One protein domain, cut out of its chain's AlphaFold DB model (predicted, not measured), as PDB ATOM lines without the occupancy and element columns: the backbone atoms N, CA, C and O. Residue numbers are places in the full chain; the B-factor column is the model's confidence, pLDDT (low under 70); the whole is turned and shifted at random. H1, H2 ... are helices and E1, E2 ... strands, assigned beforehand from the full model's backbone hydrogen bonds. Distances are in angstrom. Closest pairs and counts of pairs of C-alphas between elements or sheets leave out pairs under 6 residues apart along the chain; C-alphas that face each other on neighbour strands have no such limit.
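Overview. This is residues 577 to 587 and 594 to 704 of the 716 residues of an uncharacterized protein of Ganoderma sinense ZZ0214-1 (UniProt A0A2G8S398). A strongly twisted sheet of five strands makes the main body, with helix H1 packed over part of one face and the short helix H2 only grazing the sheet. A second, very small sheet, the two-strand pair E3 and E6, stands apart from the five strands of the large one. The printed part has 122 residues with two named helices and seven named strands, in the order E1 E2 E3 H1 E4 E5 E6 E7 H2. The large sheet runs E2 E1 E7 E4 E5 and is mixed; the class is mixed, helices and strands, though under half of the residues are in named elements. The whole is compact, with a radius of gyration of the C-alphas of 14.3 A and spans of 44 by 31 by 23 A.

Arrangement. Residues 577 to 578 pair in parallel with residues 616 to 617 of E2, residues 613 to 618. E2 forms a hairpin with E1, residues 597 to 605, antiparallel at 160 degrees, with N 602 and O 615 within hydrogen-bond range at 2.9 A. E3, residues 625 to 627, is the antiparallel neighbour of E6, residues 664 to 666, with N 665 and O 626 at 2.8 A. H1, residues 632 to 641, is on the large sheet at a height over the sheet of 8.9 A. It lies only just over E1, on which 3 of its 10 C-alphas fall, and runs along the strands, at 10 degrees to E1 on the local plane. The closest C-alphas of H1 and E2 are those of Val 634 and Lys 615, 7.6 A apart. E4, residues 645 to 650, and E5, residues 655 to 660, form a hairpin, with N 648 and O 657 at 2.8 A. E7, residues 675 to 679, is an inner strand, parallel to E1 at 22 degrees, with N 603 and O 676 at 2.9 A, and antiparallel to E4, with N 679 and O 647 at 2.9 A. H2, residues 689 to 696, only grazes the sheet with residues 692 to 696; its closest C-alpha pair with E7 is Ala 696 and Thr 675, 7.1 A. H1 and H2 are apart. Every O i to N i+4 pair is within hydrogen-bond range in H2, and 4 of 6 in H1.

Along the chain. E1 begins at C-alpha 597, (-16.293, -25.599, -0.115), and is 25.5 A long. E2 and E5 are 16.5 A each, E4 15.6 A, H1 14.2 A, E7 13.2 A and H2 10.1 A; E3 and E6 have three residues each. H1 begins at C-alpha 632, (-7.160, -18.097, 14.587), and H2 ends at C-alpha 696, (0.251, -36.661, 3.907).

Size, cuts and confidence. The C-alphas farthest apart are those of Gly 587 and Ala 688, 46.3 A. Residues 588 to 593 are cut out, and C-alphas 587 and 594 are 18.0 A apart. No link between named elements is long. Mean pLDDT of the printed part is 80.7; 25 residues are under 70, among them 577 to 587, 594 to 597 and 698 to 704.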
ATOM      1  N   ILE A 577     -12.330 -28.393  12.270       67.25
ATOM      2  CA  ILE A 577     -12.690 -27.853  10.953       67.25
ATOM      3  C   ILE A 577     -13.141 -26.401  11.132       67.25
ATOM      4  O   ILE A 577     -14.124 -26.149  11.834       67.25
ATOM      5  N   TYR A 578     -12.463 -25.450  10.484       62.12
ATOM      6  CA  TYR A 578     -12.808 -24.024  10.552       62.12
ATOM      7  C   TYR A 578     -13.568 -23.526   9.306       62.12
ATOM      8  O   TYR A 578     -13.193 -23.875   8.181       62.12
ATOM      9  N   PRO A 579     -14.617 -22.690   9.466       62.00
ATOM     10  CA  PRO A 579     -15.294 -22.032   8.349       62.00
ATOM     11  C   PRO A 579     -14.380 -20.991   7.672       62.00
ATOM     12  O   PRO A 579     -13.636 -20.291   8.359       62.00
ATOM     13  N   SER A 580     -14.459 -20.862   6.342       60.44
ATOM     14  CA  SER A 580     -13.655 -19.895   5.573       60.44
ATOM     15  C   SER A 580     -13.923 -18.448   6.003       60.44
ATOM     16  O   SER A 580     -15.014 -18.132   6.489       60.44
ATOM     17  N   LEU A 581     -12.961 -17.550   5.769       57.28
ATOM     18  CA  LEU A 581     -13.028 -16.137   6.174       57.28
ATOM     19  C   LEU A 581     -14.258 -15.396   5.605       57.28
ATOM     20  O   LEU A 581     -14.806 -14.520   6.270       57.28
ATOM     21  N   ALA A 582     -14.781 -15.819   4.448       54.59
ATOM     22  CA  ALA A 582     -16.029 -15.303   3.873       54.59
ATOM     23  C   ALA A 582     -17.283 -15.568   4.744       54.59
ATOM     24  O   ALA A 582     -18.309 -14.913   4.575       54.59
ATOM     25  N   ASN A 583     -17.211 -16.502   5.700       51.09
ATOM     26  CA  ASN A 583     -18.255 -16.758   6.702       51.09
ATOM     27  C   ASN A 583     -18.070 -15.917   7.986       51.09
ATOM     28  O   ASN A 583     -18.922 -15.988   8.872       51.09
ATOM     29  N   LEU A 584     -16.951 -15.192   8.119       50.38
ATOM     30  CA  LEU A 584     -16.543 -14.450   9.322       50.38
ATOM     31  C   LEU A 584     -16.528 -12.924   9.130       50.38
ATOM     32  O   LEU A 584     -16.414 -12.202  10.117       50.38
ATOM     33  N   ALA A 585     -16.658 -12.425   7.898       49.47
ATOM     34  CA  ALA A 585     -16.802 -10.996   7.634       49.47
ATOM     35  C   ALA A 585     -18.148 -10.461   8.166       49.47
ATOM     36  O   ALA A 585     -19.207 -11.013   7.857       49.47
ATOM     37  N   ASP A 586     -18.109  -9.369   8.938       40.34
ATOM     38  CA  ASP A 586     -19.291  -8.736   9.541       40.34
ATOM     39  C   ASP A 586     -20.188  -8.062   8.485       40.34
ATOM     40  O   ASP A 586     -20.087  -6.871   8.189       40.34
ATOM     41  N   GLY A 587     -21.105  -8.847   7.920       47.38
ATOM     42  CA  GLY A 587     -22.143  -8.401   6.996       47.38
ATOM     43  C   GLY A 587     -23.491  -9.082   7.259       47.38
ATOM     44  O   GLY A 587     -23.584 -10.013   8.068       47.38
ATOM     45  N   GLN A 594     -23.790 -21.238  -3.953       49.31
ATOM     46  CA  GLN A 594     -23.386 -22.646  -4.004       49.31
ATOM     47  C   GLN A 594     -21.909 -22.813  -4.418       49.31
ATOM     48  O   GLN A 594     -21.565 -23.750  -5.128       49.31
ATOM     49  N   ALA A 595     -21.041 -21.888  -3.993       52.81
ATOM     50  CA  ALA A 595     -19.599 -22.013  -4.160       52.81
ATOM     51  C   ALA A 595     -19.130 -23.288  -3.451       52.81
ATOM     52  O   ALA A 595     -19.507 -23.540  -2.299       52.81
ATOM     53  N   THR A 596     -18.350 -24.109  -4.154       57.50
ATOM     54  CA  THR A 596     -17.881 -25.374  -3.590       57.50
ATOM     55  C   THR A 596     -16.929 -25.086  -2.430       57.50
ATOM     56  O   THR A 596     -16.045 -24.237  -2.535       57.50
ATOM     57  N   GLN A 597     -17.155 -25.739  -1.286       68.19
ATOM     58  CA  GLN A 597     -16.293 -25.599  -0.115       68.19
ATOM     59  C   GLN A 597     -15.347 -26.789  -0.052       68.19
ATOM     60  O   GLN A 597     -15.750 -27.919   0.237       68.19
ATOM     61  N   TRP A 598     -14.081 -26.517  -0.330       78.31
ATOM     62  CA  TRP A 598     -12.995 -27.481  -0.216       78.31
ATOM     63  C   TRP A 598     -12.456 -27.456   1.208       78.31
ATOM     64  O   TRP A 598     -12.461 -26.401   1.849       78.31
ATOM     65  N   MET A 599     -11.967 -28.589   1.701       84.25
ATOM     66  CA  MET A 599     -11.143 -28.607   2.904       84.25
ATOM     67  C   MET A 599      -9.668 -28.683   2.528       84.25
ATOM     68  O   MET A 599      -9.217 -29.661   1.935       84.25
ATOM     69  N   LEU A 600      -8.932 -27.652   2.925       88.69
ATOM     70  CA  LEU A 600      -7.484 -27.629   2.964       88.69
ATOM     71  C   LEU A 600      -7.016 -28.269   4.273       88.69
ATOM     72  O   LEU A 600      -7.374 -27.807   5.361       88.69
ATOM     73  N   MET A 601      -6.195 -29.306   4.170       90.38
ATOM     74  CA  MET A 601      -5.477 -29.870   5.304       90.38
ATOM     75  C   MET A 601      -4.181 -29.089   5.521       90.38
ATOM     76  O   MET A 601      -3.403 -28.880   4.594       90.38
ATOM     77  N   VAL A 602      -3.923 -28.670   6.756       91.69
ATOM     78  CA  VAL A 602      -2.659 -28.041   7.149       91.69
ATOM     79  C   VAL A 602      -2.029 -28.915   8.227       91.69
ATOM     80  O   VAL A 602      -2.578 -29.037   9.325       91.69
ATOM     81  N   LYS A 603      -0.903 -29.560   7.900       92.62
ATOM     82  CA  LYS A 603      -0.114 -30.374   8.838       92.62
ATOM     83  C   LYS A 603       1.078 -29.558   9.329       92.62
ATOM     84  O   LYS A 603       1.916 -29.158   8.525       92.62
ATOM     85  N   ILE A 604       1.134 -29.308  10.635       91.81
ATOM     86  CA  ILE A 604       2.160 -28.479  11.278       91.81
ATOM     87  C   ILE A 604       3.003 -29.358  12.200       91.81
ATOM     88  O   ILE A 604       2.542 -29.784  13.260       91.81
ATOM     89  N   TRP A 605       4.251 -29.594  11.810       91.75
ATOM     90  CA  TRP A 605       5.283 -30.105  12.703       91.75
ATOM     91  C   TRP A 605       5.848 -28.944  13.526       91.75
ATOM     92  O   TRP A 605       6.197 -27.893  12.980       91.75
ATOM     93  N   TYR A 606       5.945 -29.148  14.839       86.44
ATOM     94  CA  TYR A 606       6.508 -28.207  15.820       86.44
ATOM     95  C   TYR A 606       7.448 -28.909  16.836       86.44
ATOM     96  O   TYR A 606       7.928 -28.258  17.755       86.44
ATOM     97  N   ASP A 607       7.705 -30.210  16.679       84.75
ATOM     98  CA  ASP A 607       8.712 -31.019  17.385       84.75
ATOM     99  C   ASP A 607       9.145 -32.146  16.421       84.75
ATOM    100  O   ASP A 607       8.336 -32.566  15.586       84.75
ATOM    101  N   ASP A 608      10.388 -32.624  16.512       84.50
ATOM    102  CA  ASP A 608      10.900 -33.746  15.703       84.50
ATOM    103  C   ASP A 608      10.334 -35.107  16.193       84.50
ATOM    104  O   ASP A 608      10.287 -36.071  15.432       84.50
ATOM    105  N   ASN A 609       9.878 -35.191  17.452       85.25
ATOM    106  CA  ASN A 609       9.487 -36.435  18.136       85.25
ATOM    107  C   ASN A 609       7.967 -36.648  18.250       85.25
ATOM    108  O   ASN A 609       7.528 -37.685  18.751       85.25
ATOM    109  N   LEU A 610       7.152 -35.664  17.856       84.00
ATOM    110  CA  LEU A 610       5.703 -35.658  18.087       84.00
ATOM    111  C   LEU A 610       4.919 -35.608  16.764       84.00
ATOM    112  O   LEU A 610       5.381 -35.013  15.786       84.00
ATOM    113  N   PRO A 611       3.718 -36.216  16.700       84.06
ATOM    114  CA  PRO A 611       2.913 -36.221  15.483       84.06
ATOM    115  C   PRO A 611       2.462 -34.800  15.089       84.06
ATOM    116  O   PRO A 611       2.177 -33.973  15.958       84.06
ATOM    117  N   PRO A 612       2.328 -34.507  13.781       89.06
ATOM    118  CA  PRO A 612       1.960 -33.178  13.303       89.06
ATOM    119  C   PRO A 612       0.565 -32.756  13.764       89.06
ATOM    120  O   PRO A 612      -0.425 -33.474  13.573       89.06
ATOM    121  N   ALA A 613       0.457 -31.520  14.251       87.50
ATOM    122  CA  ALA A 613      -0.827 -30.883  14.490       87.50
ATOM    123  C   ALA A 613      -1.557 -30.713  13.146       87.50
ATOM    124  O   ALA A 613      -1.165 -29.905  12.304       87.50
ATOM    125  N   THR A 614      -2.608 -31.507  12.932       89.62
ATOM    126  CA  THR A 614      -3.375 -31.534  11.680       89.62
ATOM    127  C   THR A 614      -4.673 -30.749  11.849       89.62
ATOM    128  O   THR A 614      -5.537 -31.127  12.641       89.62
ATOM    129  N   LYS A 615      -4.820 -29.648  11.105       87.69
ATOM    130  CA  LYS A 615      -5.995 -28.762  11.137       87.69
ATOM    131  C   LYS A 615      -6.663 -28.700   9.763       87.69
ATOM    132  O   LYS A 615      -5.978 -28.744   8.746       87.69
ATOM    133  N   MET A 616      -7.992 -28.575   9.737       88.12
ATOM    134  CA  MET A 616      -8.768 -28.471   8.498       88.12
ATOM    135  C   MET A 616      -9.349 -27.065   8.352       88.12
ATOM    136  O   MET A 616     -10.094 -26.581   9.208       88.12
ATOM    137  N   ILE A 617      -9.030 -26.410   7.243       88.00
ATOM    138  CA  ILE A 617      -9.516 -25.077   6.897       88.00
ATOM    139  C   ILE A 617     -10.461 -25.226   5.710       88.00
ATOM    140  O   ILE A 617     -10.064 -25.756   4.676       88.00
ATOM    141  N   THR A 618     -11.706 -24.756   5.815       84.81
ATOM    142  CA  THR A 618     -12.541 -24.645   4.608       84.81
ATOM    143  C   THR A 618     -12.138 -23.415   3.803       84.81
ATOM    144  O   THR A 618     -11.960 -22.330   4.364       84.81
ATOM    145  N   LEU A 619     -12.011 -23.582   2.489       82.00
ATOM    146  CA  LEU A 619     -11.774 -22.501   1.535       82.00
ATOM    147  C   LEU A 619     -13.076 -22.123   0.813       82.00
ATOM    148  O   LEU A 619     -14.060 -22.868   0.834       82.00
ATOM    149  N   ASP A 620     -13.095 -20.934   0.213       75.00
ATOM    150  CA  ASP A 620     -14.141 -20.489  -0.713       75.00
ATOM    151  C   ASP A 620     -13.518 -20.371  -2.103       75.00
ATOM    152  O   ASP A 620     -12.491 -19.712  -2.258       75.00
ATOM    153  N   GLN A 621     -14.160 -20.977  -3.102       67.69
ATOM    154  CA  GLN A 621     -13.659 -21.167  -4.466       67.69
ATOM    155  C   GLN A 621     -13.190 -19.895  -5.197       67.69
ATOM    156  O   GLN A 621     -12.530 -19.968  -6.229       67.69
ATOM    157  N   ARG A 622     -13.542 -18.721  -4.677       70.69
ATOM    158  CA  ARG A 622     -13.181 -17.409  -5.226       70.69
ATOM    159  C   ARG A 622     -11.780 -16.925  -4.845       70.69
ATOM    160  O   ARG A 622     -11.322 -15.967  -5.454       70.69
ATOM    161  N   HIS A 623     -11.139 -17.534  -3.847       67.44
ATOM    162  CA  HIS A 623      -9.861 -17.072  -3.303       67.44
ATOM    163  C   HIS A 623      -8.917 -18.267  -3.112       67.44
ATOM    164  O   HIS A 623      -9.024 -19.003  -2.131       67.44
ATOM    165  N   CYS A 624      -8.007 -18.460  -4.069       79.94
ATOM    166  CA  CYS A 624      -6.904 -19.421  -3.955       79.94
ATOM    167  C   CYS A 624      -5.791 -18.904  -3.025       79.94
ATOM    168  O   CYS A 624      -4.998 -19.688  -2.515       79.94
ATOM    169  N   GLU A 625      -5.743 -17.593  -2.786       87.44
ATOM    170  CA  GLU A 625      -4.850 -16.946  -1.824       87.44
ATOM    171  C   GLU A 625      -5.395 -17.093  -0.394       87.44
ATOM    172  O   GLU A 625      -6.559 -16.780  -0.122       87.44
ATOM    173  N   ILE A 626      -4.551 -17.549   0.538       90.00
ATOM    174  CA  ILE A 626      -4.889 -17.675   1.962       90.00
ATOM    175  C   ILE A 626      -3.851 -16.984   2.847       90.00
ATOM    176  O   ILE A 626      -2.652 -17.115   2.625       90.00
ATOM    177  N   ASN A 627      -4.294 -16.332   3.922       91.31
ATOM    178  CA  ASN A 627      -3.397 -15.753   4.924       91.31
ATOM    179  C   ASN A 627      -3.481 -16.546   6.235       91.31
ATOM    180  O   ASN A 627      -4.517 -16.532   6.909       91.31
ATOM    181  N   LEU A 628      -2.415 -17.252   6.625       91.12
ATOM    182  CA  LEU A 628      -2.458 -18.138   7.797       91.12
ATOM    183  C   LEU A 628      -2.649 -17.385   9.125       91.12
ATOM    184  O   LEU A 628      -3.283 -17.925  10.035       91.12
ATOM    185  N   ALA A 629      -2.199 -16.128   9.232       90.69
ATOM    186  CA  ALA A 629      -2.435 -15.289  10.411       90.69
ATOM    187  C   ALA A 629      -3.927 -14.990  10.661       90.69
ATOM    188  O   ALA A 629      -4.319 -14.751  11.806       90.69
ATOM    189  N   MET A 630      -4.763 -15.015   9.616       89.69
ATOM    190  CA  MET A 630      -6.207 -14.764   9.720       89.69
ATOM    191  C   MET A 630      -6.977 -15.959  10.302       89.69
ATOM    192  O   MET A 630      -8.037 -15.789  10.908       89.69
ATOM    193  N   TYR A 631      -6.440 -17.175  10.176       87.12
ATOM    194  CA  TYR A 631      -7.047 -18.375  10.741       87.12
ATOM    195  C   TYR A 631      -6.602 -18.557  12.192       87.12
ATOM    196  O   TYR A 631      -5.580 -19.182  12.468       87.12
ATOM    197  N   HIS A 632      -7.407 -18.048  13.134       83.62
ATOM    198  CA  HIS A 632      -7.160 -18.097  14.587       83.62
ATOM    199  C   HIS A 632      -6.624 -19.450  15.088       83.62
ATOM    200  O   HIS A 632      -5.755 -19.486  15.955       83.62
ATOM    201  N   ILE A 633      -7.115 -20.568  14.544       81.81
ATOM    202  CA  ILE A 633      -6.675 -21.914  14.923       81.81
ATOM    203  C   ILE A 633      -5.219 -22.229  14.547       81.81
ATOM    204  O   ILE A 633      -4.516 -22.852  15.338       81.81
ATOM    205  N   VAL A 634      -4.759 -21.775  13.378       84.25
ATOM    206  CA  VAL A 634      -3.362 -21.894  12.940       84.25
ATOM    207  C   VAL A 634      -2.519 -20.890  13.711       84.25
ATOM    208  O   VAL A 634      -1.555 -21.263  14.377       84.25
ATOM    209  N   ARG A 635      -2.947 -19.622  13.709       87.12
ATOM    210  CA  ARG A 635      -2.288 -18.531  14.427       87.12
ATOM    211  C   ARG A 635      -2.042 -18.856  15.904       87.12
ATOM    212  O   ARG A 635      -0.979 -18.525  16.404       87.12
ATOM    213  N   ARG A 636      -2.966 -19.528  16.601       85.69
ATOM    214  CA  ARG A 636      -2.797 -19.895  18.019       85.69
ATOM    215  C   ARG A 636      -1.567 -20.776  18.272       85.69
ATOM    216  O   ARG A 636      -0.956 -20.641  19.327       85.69
ATOM    217  N   ILE A 637      -1.197 -21.639  17.325       84.69
ATOM    218  CA  ILE A 637       0.008 -22.479  17.405       84.69
ATOM    219  C   ILE A 637       1.241 -21.571  17.355       84.69
ATOM    220  O   ILE A 637       2.061 -21.571  18.268       84.69
ATOM    221  N   PHE A 638       1.303 -20.709  16.345       87.81
ATOM    222  CA  PHE A 638       2.390 -19.753  16.147       87.81
ATOM    223  C   PHE A 638       2.542 -18.736  17.286       87.81
ATOM    224  O   PHE A 638       3.642 -18.579  17.812       87.81
ATOM    225  N   ASP A 639       1.446 -18.115  17.730       88.62
ATOM    226  CA  ASP A 639       1.418 -17.182  18.864       88.62
ATOM    227  C   ASP A 639       1.853 -17.878  20.175       88.62
ATOM    228  O   ASP A 639       2.504 -17.249  21.007       88.62
ATOM    229  N   SER A 640       1.556 -19.176  20.361       85.62
ATOM    230  CA  SER A 640       1.988 -19.933  21.553       85.62
ATOM    231  C   SER A 640       3.486 -20.260  21.594       85.62
ATOM    232  O   SER A 640       4.031 -20.443  22.681       85.62
ATOM    233  N   ILE A 641       4.149 -20.290  20.434       84.75
ATOM    234  CA  ILE A 641       5.587 -20.577  20.282       84.75
ATOM    235  C   ILE A 641       6.372 -19.279  19.964       84.75
ATOM    236  O   ILE A 641       7.598 -19.269  19.947       84.75
ATOM    237  N   GLN A 642       5.670 -18.151  19.780       89.88
ATOM    238  CA  GLN A 642       6.199 -16.821  19.426       89.88
ATOM    239  C   GLN A 642       6.962 -16.784  18.087       89.88
ATOM    240  O   GLN A 642       7.925 -16.036  17.918       89.88
ATOM    241  N   ILE A 643       6.521 -17.589  17.116       89.62
ATOM    242  CA  ILE A 643       7.174 -17.731  15.809       89.62
ATOM    243  C   ILE A 643       6.310 -17.127  14.701       89.62
ATOM    244  O   ILE A 643       5.148 -17.481  14.540       89.62
ATOM    245  N   TYR A 644       6.915 -16.259  13.886       92.00
ATOM    246  CA  TYR A 644       6.249 -15.562  12.776       92.00
ATOM    247  C   TYR A 644       6.788 -15.952  11.390       92.00
ATOM    248  O   TYR A 644       6.353 -15.394  10.383       92.00
ATOM    249  N   GLN A 645       7.718 -16.909  11.326       94.69
ATOM    250  CA  GLN A 645       8.274 -17.474  10.094       94.69
ATOM    251  C   GLN A 645       8.346 -18.998  10.203       94.69
ATOM    252  O   GLN A 645       8.720 -19.527  11.246       94.69
ATOM    253  N   PHE A 646       8.007 -19.702   9.133       95.06
ATOM    254  CA  PHE A 646       7.982 -21.161   9.069       95.06
ATOM    255  C   PHE A 646       8.517 -21.647   7.731       95.06
ATOM    256  O   PHE A 646       8.630 -20.875   6.781       95.06
ATOM    257  N   GLN A 647       8.837 -22.932   7.652       95.25
ATOM    258  CA  GLN A 647       9.171 -23.562   6.388       95.25
ATOM    259  C   GLN A 647       7.955 -24.308   5.839       95.25
ATOM    260  O   GLN A 647       7.315 -25.074   6.562       95.25
ATOM    261  N   MET A 648       7.640 -24.073   4.569       95.12
ATOM    262  CA  MET A 648       6.577 -24.741   3.822       95.12
ATOM    263  C   MET A 648       7.198 -25.689   2.799       95.12
ATOM    264  O   MET A 648       8.155 -25.316   2.119       95.12
ATOM    265  N   TRP A 649       6.679 -26.909   2.694       94.19
ATOM    266  CA  TRP A 649       7.123 -27.850   1.667       94.19
ATOM    267  C   TRP A 649       6.580 -27.433   0.302       94.19
ATOM    268  O   TRP A 649       5.370 -27.241   0.157       94.19
ATOM    269  N   ASN A 650       7.452 -27.345  -0.701       91.31
ATOM    270  CA  ASN A 650       7.040 -27.158  -2.087       91.31
ATOM    271  C   ASN A 650       7.121 -28.503  -2.835       91.31
ATOM    272  O   ASN A 650       8.223 -29.004  -3.069       91.31
ATOM    273  N   PRO A 651       5.986 -29.105  -3.245       86.06
ATOM    274  CA  PRO A 651       5.994 -30.398  -3.924       86.06
ATOM    275  C   PRO A 651       6.621 -30.351  -5.327       86.06
ATOM    276  O   PRO A 651       7.057 -31.391  -5.810       86.06
ATOM    277  N   ALA A 652       6.696 -29.180  -5.974       87.81
ATOM    278  CA  ALA A 652       7.256 -29.041  -7.322       87.81
ATOM    279  C   ALA A 652       8.795 -28.977  -7.340       87.81
ATOM    280  O   ALA A 652       9.414 -29.398  -8.316       87.81
ATOM    281  N   THR A 653       9.414 -28.465  -6.273       91.44
ATOM    282  CA  THR A 653      10.879 -28.330  -6.126       91.44
ATOM    283  C   THR A 653      11.483 -29.250  -5.058       91.44
ATOM    284  O   THR A 653      12.698 -29.256  -4.891       91.44
ATOM    285  N   THR A 654      10.642 -30.034  -4.371       89.88
ATOM    286  CA  THR A 654      10.999 -31.032  -3.342       89.88
ATOM    287  C   THR A 654      11.900 -30.501  -2.223       89.88
ATOM    288  O   THR A 654      12.770 -31.198  -1.692       89.88
ATOM    289  N   ASP A 655      11.650 -29.255  -1.828       92.50
ATOM    290  CA  ASP A 655      12.406 -28.497  -0.840       92.50
ATOM    291  C   ASP A 655      11.495 -27.690   0.110       92.50
ATOM    292  O   ASP A 655      10.263 -27.754   0.071       92.50
ATOM    293  N   TRP A 656      12.128 -26.961   1.031       93.12
ATOM    294  CA  TRP A 656      11.478 -26.240   2.125       93.12
ATOM    295  C   TRP A 656      11.706 -24.728   1.994       93.12
ATOM    296  O   TRP A 656      12.792 -24.230   2.294       93.12
ATOM    297  N   HIS A 657      10.669 -23.988   1.597       95.00
ATOM    298  CA  HIS A 657      10.715 -22.530   1.420       95.00
ATOM    299  C   HIS A 657      10.379 -21.802   2.716       95.00
ATOM    300  O   HIS A 657       9.512 -22.243   3.467       95.00
ATOM    301  N   LEU A 658      11.038 -20.673   2.990       95.81
ATOM    302  CA  LEU A 658      10.771 -19.858   4.178       95.81
ATOM    303  C   LEU A 658       9.622 -18.871   3.910       95.81
ATOM    304  O   LEU A 658       9.772 -17.948   3.114       95.81
ATOM    305  N   HIS A 659       8.507 -19.029   4.622       96.38
ATOM    306  CA  HIS A 659       7.332 -18.158   4.547       96.38
ATOM    307  C   HIS A 659       7.092 -17.424   5.873       96.38
ATOM    308  O   HIS A 659       7.426 -17.916   6.952       96.38
ATOM    309  N   ALA A 660       6.491 -16.235   5.802       95.56
ATOM    310  CA  ALA A 660       6.028 -15.495   6.975       95.56
ATOM    311  C   ALA A 660       4.562 -15.831   7.287       95.56
ATOM    312  O   ALA A 660       3.764 -16.029   6.376       95.56
ATOM    313  N   LEU A 661       4.179 -15.829   8.566       93.88
ATOM    314  CA  LEU A 661       2.808 -16.128   9.012       93.88
ATOM    315  C   LEU A 661       1.751 -15.181   8.420       93.88
ATOM    316  O   LEU A 661       0.604 -15.576   8.221       93.88
ATOM    317  N   THR A 662       2.149 -13.935   8.164       94.38
ATOM    318  CA  THR A 662       1.315 -12.872   7.593       94.38
ATOM    319  C   THR A 662       1.428 -12.757   6.074       94.38
ATOM    320  O   THR A 662       0.822 -11.847   5.517       94.38
ATOM    321  N   ALA A 663       2.228 -13.599   5.413       95.06
ATOM    322  CA  ALA A 663       2.274 -13.644   3.957       95.06
ATOM    323  C   ALA A 663       1.076 -14.437   3.423       95.06
ATOM    324  O   ALA A 663       0.665 -15.436   4.020       95.06
ATOM    325  N   ASP A 664       0.552 -13.996   2.288       93.12
ATOM    326  CA  ASP A 664      -0.460 -14.737   1.550       93.12
ATOM    327  C   ASP A 664       0.194 -15.929   0.832       93.12
ATOM    328  O   ASP A 664       1.320 -15.844   0.333       93.12
ATOM    329  N   LEU A 665      -0.496 -17.067   0.835       92.69
ATOM    330  CA  LEU A 665      -0.074 -18.320   0.217       92.69
ATOM    331  C   LEU A 665      -1.046 -18.667  -0.906       92.69
ATOM    332  O   LEU A 665      -2.248 -18.764  -0.664       92.69
ATOM    333  N   GLU A 666      -0.530 -18.899  -2.107       90.06
ATOM    334  CA  GLU A 666      -1.320 -19.443  -3.209       90.06
ATOM    335  C   GLU A 666      -1.526 -20.953  -3.007       90.06
ATOM    336  O   GLU A 666      -0.572 -21.712  -2.822       90.06
ATOM    337  N   VAL A 667      -2.785 -21.391  -3.016       88.44
ATOM    338  CA  VAL A 667      -3.194 -22.785  -2.820       88.44
ATOM    339  C   VAL A 667      -3.928 -23.264  -4.063       88.44
ATOM    340  O   VAL A 667      -5.014 -22.775  -4.379       88.44
ATOM    341  N   SER A 668      -3.353 -24.245  -4.765       83.75
ATOM    342  CA  SER A 668      -4.003 -24.820  -5.944       83.75
ATOM    343  C   SER A 668      -5.275 -25.585  -5.566       83.75
ATOM    344  O   SER A 668      -5.319 -26.365  -4.611       83.75
ATOM    345  N   VAL A 669      -6.305 -25.366  -6.380       77.94
ATOM    346  CA  VAL A 669      -7.612 -26.038  -6.353       77.94
ATOM    347  C   VAL A 669      -7.518 -27.486  -6.839       77.94
ATOM    348  O   VAL A 669      -8.457 -28.266  -6.695       77.94
ATOM    349  N   GLU A 670      -6.412 -27.858  -7.480       80.25
ATOM    350  CA  GLU A 670      -6.300 -29.135  -8.169       80.25
ATOM    351  C   GLU A 670      -6.255 -30.323  -7.182       80.25
ATOM    352  O   GLU A 670      -5.650 -30.230  -6.100       80.25
ATOM    353  N   PRO A 671      -6.886 -31.464  -7.528       69.44
ATOM    354  CA  PRO A 671      -6.808 -32.682  -6.730       69.44
ATOM    355  C   PRO A 671      -5.350 -33.084  -6.467       69.44
ATOM    356  O   PRO A 671      -4.577 -33.294  -7.397       69.44
ATOM    357  N   GLY A 672      -4.981 -33.175  -5.189       71.69
ATOM    358  CA  GLY A 672      -3.607 -33.402  -4.726       71.69
ATOM    359  C   GLY A 672      -3.041 -32.238  -3.906       71.69
ATOM    360  O   GLY A 672      -2.498 -32.468  -2.831       71.69
ATOM    361  N   TYR A 673      -3.251 -30.981  -4.310       78.12
ATOM    362  CA  TYR A 673      -2.648 -29.813  -3.632       78.12
ATOM    363  C   TYR A 673      -3.385 -29.355  -2.362       78.12
ATOM    364  O   TYR A 673      -2.994 -28.392  -1.708       78.12
ATOM    365  N   HIS A 674      -4.415 -30.092  -1.948       84.25
ATOM    366  CA  HIS A 674      -5.242 -29.796  -0.776       84.25
ATOM    367  C   HIS A 674      -4.554 -30.073   0.579       84.25
ATOM    368  O   HIS A 674      -5.229 -30.082   1.610       84.25
ATOM    369  N   THR A 675      -3.237 -30.312   0.610       90.44
ATOM    370  CA  THR A 675      -2.466 -30.469   1.854       90.44
ATOM    371  C   THR A 675      -1.235 -29.565   1.855       90.44
ATOM    372  O   THR A 675      -0.325 -29.758   1.049       90.44
ATOM    373  N   ILE A 676      -1.173 -28.624   2.801       92.81
ATOM    374  CA  ILE A 676       0.035 -27.842   3.098       92.81
ATOM    375  C   ILE A 676       0.806 -28.534   4.221       92.81
ATOM    376  O   ILE A 676       0.245 -28.829   5.283       92.81
ATOM    377  N   LEU A 677       2.103 -28.755   4.000       94.06
ATOM    378  CA  LEU A 677       3.029 -29.272   5.005       94.06
ATOM    379  C   LEU A 677       3.895 -28.119   5.517       94.06
ATOM    380  O   LEU A 677       4.553 -27.428   4.737       94.06
ATOM    381  N   ILE A 678       3.873 -27.909   6.830       94.56
ATOM    382  CA  ILE A 678       4.558 -26.819   7.524       94.56
ATOM    383  C   ILE A 678       5.464 -27.411   8.598       94.56
ATOM    384  O   ILE A 678       4.998 -28.189   9.429       94.56
ATOM    385  N   ARG A 679       6.723 -26.978   8.655       93.94
ATOM    386  CA  ARG A 679       7.592 -27.195   9.817       93.94
ATOM    387  C   ARG A 679       8.061 -25.872  10.407       93.94
ATOM    388  O   ARG A 679       8.352 -24.917   9.682       93.94
ATOM    389  N   LEU A 680       8.139 -25.805  11.731       91.94
ATOM    390  CA  LEU A 680       8.728 -24.659  12.421       91.94
ATOM    391  C   LEU A 680      10.261 -24.645  12.243       91.94
ATOM    392  O   LEU A 680      10.865 -25.702  12.091       91.94
ATOM    393  N   PRO A 681      10.922 -23.471  12.247       86.12
ATOM    394  CA  PRO A 681      12.314 -23.326  11.797       86.12
ATOM    395  C   PRO A 681      13.373 -24.004  12.684       86.12
ATOM    396  O   PRO A 681      14.543 -24.013  12.314       86.12
ATOM    397  N   PHE A 682      12.986 -24.553  13.837       86.25
ATOM    398  CA  PHE A 682      13.862 -25.322  14.728       86.25
ATOM    399  C   PHE A 682      13.778 -26.847  14.510       86.25
ATOM    400  O   PHE A 682      14.587 -27.578  15.074       86.25
ATOM    401  N   ILE A 683      12.850 -27.323  13.669       83.75
ATOM    402  CA  ILE A 683      12.795 -28.715  13.196       83.75
ATOM    403  C   ILE A 683      13.896 -28.911  12.167       83.75
ATOM    404  O   ILE A 683      13.834 -28.397  11.045       83.75
ATOM    405  N   SER A 684      14.920 -29.653  12.571       77.81
ATOM    406  CA  SER A 684      16.091 -29.913  11.736       77.81
ATOM    407  C   SER A 684      15.948 -31.212  10.944       77.81
ATOM    408  O   SER A 684      16.342 -31.261   9.777       77.81
ATOM    409  N   SER A 685      15.326 -32.236  11.538       78.19
ATOM    410  CA  SER A 685      15.306 -33.597  11.011       78.19
ATOM    411  C   SER A 685      13.944 -34.260  11.220       78.19
ATOM    412  O   SER A 685      13.717 -34.953  12.209       78.19
ATOM    413  N   LEU A 686      13.071 -34.141  10.217       75.81
ATOM    414  CA  LEU A 686      11.887 -34.993  10.122       75.81
ATOM    415  C   LEU A 686      12.332 -36.402   9.710       75.81
ATOM    416  O   LEU A 686      12.607 -36.673   8.538       75.81
ATOM    417  N   THR A 687      12.439 -37.295  10.689       73.50
ATOM    418  CA  THR A 687      12.672 -38.723  10.455       73.50
ATOM    419  C   THR A 687      11.536 -39.304   9.604       73.50
ATOM    420  O   THR A 687      10.399 -38.846   9.667       73.50
ATOM    421  N   ALA A 688      11.856 -40.269   8.734       75.56
ATOM    422  CA  ALA A 688      10.919 -40.856   7.765       75.56
ATOM    423  C   ALA A 688      10.195 -39.853   6.825       75.56
ATOM    424  O   ALA A 688       9.133 -40.167   6.287       75.56
ATOM    425  N   TRP A 689      10.765 -38.665   6.554       80.69
ATOM    426  CA  TRP A 689      10.141 -37.637   5.695       80.69
ATOM    427  C   TRP A 689       9.558 -38.134   4.345       80.69
ATOM    428  O   TRP A 689       8.450 -37.711   4.008       80.69
ATOM    429  N   PRO A 690      10.198 -39.052   3.584       76.25
ATOM    430  CA  PRO A 690       9.615 -39.585   2.345       76.25
ATOM    431  C   PRO A 690       8.309 -40.369   2.564       76.25
ATOM    432  O   PRO A 690       7.363 -40.233   1.788       76.25
ATOM    433  N   GLU A 691       8.231 -41.155   3.640       79.69
ATOM    434  CA  GLU A 691       7.034 -41.918   4.015       79.69
ATOM    435  C   GLU A 691       5.933 -40.979   4.516       79.69
ATOM    436  O   GLU A 691       4.767 -41.112   4.139       79.69
ATOM    437  N   ILE A 692       6.319 -39.970   5.303       79.25
ATOM    438  CA  ILE A 692       5.433 -38.914   5.796       79.25
ATOM    439  C   ILE A 692       4.777 -38.150   4.638       79.25
ATOM    440  O   ILE A 692       3.572 -37.909   4.698       79.25
ATOM    441  N   ILE A 693       5.521 -37.803   3.580       79.62
ATOM    442  CA  ILE A 693       4.961 -37.192   2.362       79.62
ATOM    443  C   ILE A 693       3.898 -38.106   1.742       79.62
ATOM    444  O   ILE A 693       2.775 -37.655   1.502       79.62
ATOM    445  N   GLY A 694       4.219 -39.389   1.538       76.00
ATOM    446  CA  GLY A 694       3.291 -40.367   0.958       76.00
ATOM    447  C   GLY A 694       2.002 -40.541   1.773       76.00
ATOM    448  O   GLY A 694       0.930 -40.715   1.200       76.00
ATOM    449  N   GLN A 695       2.079 -40.420   3.101       76.00
ATOM    450  CA  GLN A 695       0.924 -40.456   4.011       76.00
ATOM    451  C   GLN A 695       0.228 -39.095   4.201       76.00
ATOM    452  O   GLN A 695      -0.827 -39.012   4.842       76.00
ATOM    453  N   ALA A 696       0.814 -37.994   3.725       72.94
ATOM    454  CA  ALA A 696       0.251 -36.661   3.907       72.94
ATOM    455  C   ALA A 696      -0.682 -36.240   2.774       72.94
ATOM    456  O   ALA A 696      -1.713 -35.631   3.058       72.94
ATOM    457  N   TYR A 697      -0.371 -36.611   1.533       75.00
ATOM    458  CA  TYR A 697      -1.210 -36.319   0.374       75.00
ATOM    459  C   TYR A 697      -2.353 -37.336   0.234       75.00
ATOM    460  O   TYR A 697      -2.271 -38.306  -0.513       75.00
ATOM    461  N   GLY A 698      -3.432 -37.109   0.989       66.50
ATOM    462  CA  GLY A 698      -4.662 -37.907   0.926       66.50
ATOM    463  C   GLY A 698      -5.672 -37.427  -0.133       66.50
ATOM    464  O   GLY A 698      -5.590 -36.286  -0.599       66.50
ATOM    465  N   PRO A 699      -6.670 -38.261  -0.491       60.53
ATOM    466  CA  PRO A 699      -7.736 -37.878  -1.415       60.53
ATOM    467  C   PRO A 699      -8.557 -36.699  -0.873       60.53
ATOM    468  O   PRO A 699      -8.923 -36.643   0.304       60.53
ATOM    469  N   CYS A 700      -8.847 -35.743  -1.751       59.09
ATOM    470  CA  CYS A 700      -9.433 -34.459  -1.385       59.09
ATOM    471  C   CYS A 700     -10.898 -34.608  -0.946       59.09
ATOM    472  O   CYS A 700     -11.727 -35.151  -1.674       59.09
ATOM    473  N   THR A 701     -11.238 -34.086   0.235       59.69
ATOM    474  CA  THR A 701     -12.604 -34.129   0.779       59.69
ATOM    475  C   THR A 701     -13.367 -32.854   0.424       59.69
ATOM    476  O   THR A 701     -13.415 -31.884   1.185       59.69
ATOM    477  N   THR A 702     -13.980 -32.853  -0.760       59.66
ATOM    478  CA  THR A 702     -14.939 -31.824  -1.174       59.66
ATOM    479  C   THR A 702     -16.213 -31.927  -0.333       59.66
ATOM    480  O   THR A 702     -16.849 -32.978  -0.263       59.66
ATOM    481  N   ILE A 703     -16.623 -30.833   0.320       57.38
ATOM    482  CA  ILE A 703     -17.913 -30.784   1.017       57.38
ATOM    483  C   ILE A 703     -18.945 -30.191   0.062       57.38
ATOM    484  O   ILE A 703     -19.222 -28.987   0.065       57.38
ATOM    485  N   GLU A 704     -19.561 -31.062  -0.736       53.59
ATOM    486  CA  GLU A 704     -20.809 -30.733  -1.417       53.59
ATOM    487  C   GLU A 704     -21.900 -30.473  -0.372       53.59
ATOM    488  O   GLU A 704     -22.521 -31.384   0.180       53.59
TER     489      GLU A 704